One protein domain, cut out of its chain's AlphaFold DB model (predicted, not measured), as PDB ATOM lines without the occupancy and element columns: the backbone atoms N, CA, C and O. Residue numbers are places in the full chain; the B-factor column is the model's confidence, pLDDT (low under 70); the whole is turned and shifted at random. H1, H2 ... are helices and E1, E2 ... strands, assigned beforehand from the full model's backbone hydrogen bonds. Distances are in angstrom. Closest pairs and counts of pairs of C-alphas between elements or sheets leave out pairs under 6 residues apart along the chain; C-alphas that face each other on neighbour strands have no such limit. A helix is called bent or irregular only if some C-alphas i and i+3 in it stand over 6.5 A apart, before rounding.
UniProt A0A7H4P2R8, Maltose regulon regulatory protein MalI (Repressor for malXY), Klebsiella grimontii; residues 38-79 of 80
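This is residues 38 to 79 of the 80 residues of the protein "Maltose regulon regulatory protein MalI (Repressor for malXY)" of Klebsiella grimontii (UniProt A0A7H4P2R8). A small antiparallel ribbon of two short strands, E1 and E2, makes one end of a long thin rod; the single helix H1 runs away from it, and residues 63 to 74, with no named element, turn back from the far end of H1 and return to the ribbon. The far end sticks out: residues 56 to 67, of which 56 to 62 belong to H1, stand free. The printed part has 42 residues, with one named helix and two named strands in the order E1, H1, E2 along the chain. The sheet has the order E1, E2 and the class is mixed, helices and strands. The whole is extended, with a radius of gyration of the C-alphas of 14.3 A and spans of 46 by 16 by 7 A.

The sheet is made of E1, residues 39 to 42, and E2, residues 75 to 77. E1 begins with C-alpha 39 at (2.226, 40.720, 5.738) and measures 10.0 A from first to last C-alpha; E2 measures 6.4 A and ends with C-alpha 77 at (7.472, 42.066, 7.888). H1, residues 45 to 62, measures 25.5 A, from C-alpha 45 at (15.133, 30.514, 13.947) to C-alpha 62 at (27.084, 24.728, 35.695). It is not bent.

E1 and E2 are antiparallel neighbours, with 153 degrees between their N-to-C directions. Among the C-alphas that face each other are those of Val 41 and Leu 76, 4.7 A apart, and those of Thr 42 and Arg 75, 5.2 A apart. Across the pair, N 40 and O 77 are within hydrogen-bond range at 2.9 A, and N 77 and O 40 at 2.8 A. From E1 a tight link of two residues, Thr 43 and Pro 44, leads to H1. In H1 every O i to N i+4 pair is within hydrogen-bond range. From H1 a long link of 12 residues, 63 to 74, leads to E2.

The outline is a rod. The two C-alphas farthest apart are those of Gly 63 and Arg 79, at 45.6 A, while the first and last printed C-alphas, of Leu 38 and Arg 79, are 6.0 A apart. Without the residues that stand free, the body has 30 residues and spans 35 by 15 by 7 A. The printed part has no cut. The mean pLDDT of the printed part is 86.9, and no printed residue is under 70.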
ATOM      1  N   LEU A  38       1.657  40.160   0.987       81.06
ATOM      2  CA  LEU A  38       1.300  39.598   2.274       81.06
ATOM      3  C   LEU A  38       2.134  40.241   3.365       81.06
ATOM      4  O   LEU A  38       3.326  40.513   3.209       81.06
ATOM      5  N   THR A  39       1.496  40.437   4.510       84.25
ATOM      6  CA  THR A  39       2.226  40.720   5.738       84.25
ATOM      7  C   THR A  39       2.693  39.396   6.332       84.25
ATOM      8  O   THR A  39       1.894  38.488   6.545       84.25
ATOM      9  N   TRP A  40       3.982  39.274   6.617       84.50
ATOM     10  CA  TRP A  40       4.553  38.038   7.142       84.50
ATOM     11  C   TRP A  40       4.919  38.183   8.609       84.50
ATOM     12  O   TRP A  40       5.369  39.239   9.055       84.50
ATOM     13  N   VAL A  41       4.770  37.095   9.353       88.00
ATOM     14  CA  VAL A  41       5.373  36.928  10.671       88.00
ATOM     15  C   VAL A  41       6.429  35.836  10.559       88.00
ATOM     16  O   VAL A  41       6.130  34.719  10.148       88.00
ATOM     17  N   THR A  42       7.672  36.156  10.903       87.69
ATOM     18  CA  THR A  42       8.783  35.199  10.852       87.69
ATOM     19  C   THR A  42       9.300  34.899  12.246       87.69
ATOM     20  O   THR A  42       9.377  35.773  13.119       87.69
ATOM     21  N   THR A  43       9.669  33.642  12.456       88.94
ATOM     22  CA  THR A  43      10.374  33.218  13.658       88.94
ATOM     23  C   THR A  43      11.876  33.404  13.427       88.94
ATOM     24  O   THR A  43      12.404  32.919  12.425       88.94
ATOM     25  N   PRO A  44      12.625  34.074  14.323       88.50
ATOM     26  CA  PRO A  44      14.074  34.211  14.178       88.50
ATOM     27  C   PRO A  44      14.788  32.898  14.554       88.50
ATOM     28  O   PRO A  44      15.446  32.787  15.590       88.50
ATOM     29  N   ALA A  45      14.667  31.881  13.696       87.56
ATOM     30  CA  ALA A  45      15.133  30.514  13.947       87.56
ATOM     31  C   ALA A  45      16.635  30.429  14.268       87.56
ATOM     32  O   ALA A  45      17.051  29.664  15.138       87.56
ATOM     33  N   ARG A  46      17.461  31.255  13.610       87.56
ATOM     34  CA  ARG A  46      18.909  31.298  13.859       87.56
ATOM     35  C   ARG A  46      19.243  31.767  15.275       87.56
ATOM     36  O   ARG A  46      20.076  31.151  15.933       87.56
ATOM     37  N   GLU A  47      18.587  32.824  15.743       90.44
ATOM     38  CA  GLU A  47      18.781  33.363  17.097       90.44
ATOM     39  C   GLU A  47      18.252  32.400  18.158       90.44
ATOM     40  O   GLU A  47      18.916  32.178  19.168       90.44
ATOM     41  N   LEU A  48      17.109  31.753  17.897       90.81
ATOM     42  CA  LEU A  48      16.594  30.674  18.746       90.81
ATOM     43  C   LEU A  48      17.613  29.546  18.902       90.81
ATOM     44  O   LEU A  48      17.897  29.130  20.024       90.81
ATOM     45  N   GLY A  49      18.189  29.074  17.795       91.50
ATOM     46  CA  GLY A  49      19.193  28.013  17.813       91.50
ATOM     47  C   GLY A  49      20.462  28.408  18.567       91.50
ATOM     48  O   GLY A  49      20.950  27.630  19.385       91.50
ATOM     49  N   GLN A  50      20.970  29.622  18.340       93.94
ATOM     50  CA  GLN A  50      22.140  30.150  19.054       93.94
ATOM     51  C   GLN A  50      21.887  30.217  20.562       93.94
ATOM     52  O   GLN A  50      22.653  29.661  21.346       93.94
ATOM     53  N   SER A  51      20.763  30.807  20.960       91.88
ATOM     54  CA  SER A  51      20.410  30.954  22.368       91.88
ATOM     55  C   SER A  51      20.169  29.606  23.059       91.88
ATOM     56  O   SER A  51      20.537  29.406  24.220       91.88
ATOM     57  N   LEU A  52      19.590  28.640  22.339       92.50
ATOM     58  CA  LEU A  52      19.438  27.272  22.828       92.50
ATOM     59  C   LEU A  52      20.799  26.593  23.023       92.50
ATOM     60  O   LEU A  52      21.014  25.969  24.062       92.50
ATOM     61  N   ALA A  53      21.717  26.730  22.064       93.56
ATOM     62  CA  ALA A  53      23.060  26.163  22.154       93.56
ATOM     63  C   ALA A  53      23.833  26.728  23.356       93.56
ATOM     64  O   ALA A  53      24.382  25.958  24.141       93.56
ATOM     65  N   GLU A  54      23.799  28.046  23.566       91.69
ATOM     66  CA  GLU A  54      24.386  28.694  24.748       91.69
ATOM     67  C   GLU A  54      23.785  28.159  26.052       91.69
ATOM     68  O   GLU A  54      24.494  27.894  27.023       91.69
ATOM     69  N   CYS A  55      22.466  27.953  26.081       89.25
ATOM     70  CA  CYS A  55      21.790  27.393  27.244       89.25
ATOM     71  C   CYS A  55      22.233  25.949  27.533       89.25
ATOM     72  O   CYS A  55      22.420  25.598  28.699       89.25
ATOM     73  N   ILE A  56      22.434  25.129  26.495       91.19
ATOM     74  CA  ILE A  56      22.937  23.754  26.620       91.19
ATOM     75  C   ILE A  56      24.375  23.752  27.142       91.19
ATOM     76  O   ILE A  56      24.641  23.073  28.131       91.19
ATOM     77  N   LEU A  57      25.275  24.527  26.531       91.75
ATOM     78  CA  LEU A  57      26.684  24.596  26.938       91.75
ATOM     79  C   LEU A  57      26.816  25.032  28.398       91.75
ATOM     80  O   LEU A  57      27.464  24.360  29.195       91.75
ATOM     81  N   ARG A  58      26.088  26.079  28.788       88.62
ATOM     82  CA  ARG A  58      26.068  26.541  30.175       88.62
ATOM     83  C   ARG A  58      25.532  25.482  31.143       88.62
ATOM     84  O   ARG A  58      26.068  25.337  32.231       88.62
ATOM     85  N   ARG A  59      24.506  24.707  30.765       88.44
ATOM     86  CA  ARG A  59      24.026  23.578  31.592       88.44
ATOM     87  C   ARG A  59      25.064  22.468  31.738       88.44
ATOM     88  O   ARG A  59      25.064  21.786  32.758       88.44
ATOM     89  N   MET A  60      25.909  22.255  30.732       90.19
ATOM     90  CA  MET A  60      27.001  21.283  30.821       90.19
ATOM     91  C   MET A  60      28.084  21.750  31.801       90.19
ATOM     92  O   MET A  60      28.633  20.920  32.518       90.19
ATOM     93  N   GLU A  61      28.358  23.055  31.859       91.06
ATOM     94  CA  GLU A  61      29.357  23.649  32.758       91.06
ATOM     95  C   GLU A  61      28.851  23.812  34.202       91.06
ATOM     96  O   GLU A  61      29.535  23.431  35.148       91.06
ATOM     97  N   GLU A  62      27.650  24.366  34.384       89.12
ATOM     98  CA  GLU A  62      27.084  24.728  35.695       89.12
ATOM     99  C   GLU A  62      26.285  23.580  36.348       89.12
ATOM    100  O   GLU A  62      25.918  23.657  37.521       89.12
ATOM    101  N   GLY A  63      26.003  22.506  35.601       81.62
ATOM    102  CA  GLY A  63      25.150  21.398  36.030       81.62
ATOM    103  C   GLY A  63      23.649  21.660  35.844       81.62
ATOM    104  O   GLY A  63      23.209  22.633  35.223       81.62
ATOM    105  N   GLN A  64      22.814  20.751  36.363       72.81
ATOM    106  CA  GLN A  64      21.355  20.845  36.225       72.81
ATOM    107  C   GLN A  64      20.761  21.885  37.193       72.81
ATOM    108  O   GLN A  64      20.282  21.553  38.274       72.81
ATOM    109  N   GLY A  65      20.797  23.159  36.793       73.12
ATOM    110  CA  GLY A  65      20.039  24.238  37.434       73.12
ATOM    111  C   GLY A  65      18.535  24.191  37.119       73.12
ATOM    112  O   GLY A  65      18.059  23.341  36.365       73.12
ATOM    113  N   ALA A  66      17.770  25.137  37.675       77.06
ATOM    114  CA  ALA A  66      16.330  25.244  37.425       77.06
ATOM    115  C   ALA A  66      16.002  25.393  35.926       77.06
ATOM    116  O   ALA A  66      16.754  26.002  35.157       77.06
ATOM    117  N   ALA A  67      14.846  24.859  35.511       75.44
ATOM    118  CA  ALA A  67      14.355  25.018  34.149       75.44
ATOM    119  C   ALA A  67      14.262  26.511  33.788       75.44
ATOM    120  O   ALA A  67      13.677  27.311  34.517       75.44
ATOM    121  N   ARG A  68      14.863  26.879  32.655       78.62
ATOM    122  CA  ARG A  68      14.867  28.245  32.131       78.62
ATOM    123  C   ARG A  68      13.934  28.319  30.938       78.62
ATOM    124  O   ARG A  68      14.017  27.472  30.052       78.62
ATOM    125  N   ASN A  69      13.079  29.334  30.934       85.38
ATOM    126  CA  ASN A  69      12.225  29.677  29.808       85.38
ATOM    127  C   ASN A  69      12.770  30.948  29.156       85.38
ATOM    128  O   ASN A  69      13.017  31.934  29.850       85.38
ATOM    129  N   GLN A  70      12.958  30.919  27.841       84.88
ATOM    130  CA  GLN A  70      13.389  32.071  27.066       84.88
ATOM    131  C   GLN A  70      12.444  32.249  25.890       84.88
ATOM    132  O   GLN A  70      12.236  31.329  25.104       84.88
ATOM    133  N   ILE A  71      11.882  33.447  25.786       89.81
ATOM    134  CA  ILE A  71      10.972  33.824  24.712       89.81
ATOM    135  C   ILE A  71      11.746  34.750  23.784       89.81
ATOM    136  O   ILE A  71      12.268  35.770  24.231       89.81
ATOM    137  N   ILE A  72      11.816  34.393  22.504       89.88
ATOM    138  CA  ILE A  72      12.342  35.270  21.459       89.88
ATOM    139  C   ILE A  72      11.159  35.778  20.643       89.88
ATOM    140  O   ILE A  72      10.315  34.995  20.207       89.88
ATOM    141  N   SER A  73      11.072  37.096  20.490       92.00
ATOM    142  CA  SER A  73       9.959  37.732  19.796       92.00
ATOM    143  C   SER A  73       9.994  37.432  18.292       92.00
ATOM    144  O   SER A  73      11.064  37.510  17.683       92.00
ATOM    145  N   PRO A  74       8.841  37.130  17.674       90.62
ATOM    146  CA  PRO A  74       8.746  37.022  16.225       90.62
ATOM    147  C   PRO A  74       8.905  38.396  15.562       90.62
ATOM    148  O   PRO A  74       8.738  39.438  16.203       90.62
ATOM    149  N   ARG A  75       9.202  38.404  14.260       89.69
ATOM    150  CA  ARG A  75       9.366  39.627  13.462       89.69
ATOM    151  C   ARG A  75       8.196  39.806  12.511       89.69
ATOM    152  O   ARG A  75       7.858  38.890  11.768       89.69
ATOM    153  N   LEU A  76       7.614  41.000  12.522       89.81
ATOM    154  CA  LEU A  76       6.600  41.409  11.558       89.81
ATOM    155  C   LEU A  76       7.281  42.050  10.348       89.81
ATOM    156  O   LEU A  76       7.996  43.037  10.496       89.81
ATOM    157  N   ILE A  77       7.013  41.518   9.161       86.56
ATOM    158  CA  ILE A  77       7.472  42.066   7.888       86.56
ATOM    159  C   ILE A  77       6.244  42.571   7.141       86.56
ATOM    160  O   ILE A  77       5.405  41.797   6.679       86.56
ATOM    161  N   THR A  78       6.123  43.892   7.041       84.25
ATOM    162  CA  THR A  78       5.019  44.543   6.333       84.25
ATOM    163  C   THR A  78       5.385  44.756   4.870       84.25
ATOM    164  O   THR A  78       6.372  45.435   4.577       84.25
ATOM    165  N   ARG A  79       4.566  44.242   3.950       75.56
ATOM    166  CA  ARG A  79       4.613  44.597   2.526       75.56
ATOM    167  C   ARG A  79       3.539  45.657   2.243       75.56
ATOM    168  O   ARG A  79       2.489  45.643   2.886       75.56
TER     169      ARG A  79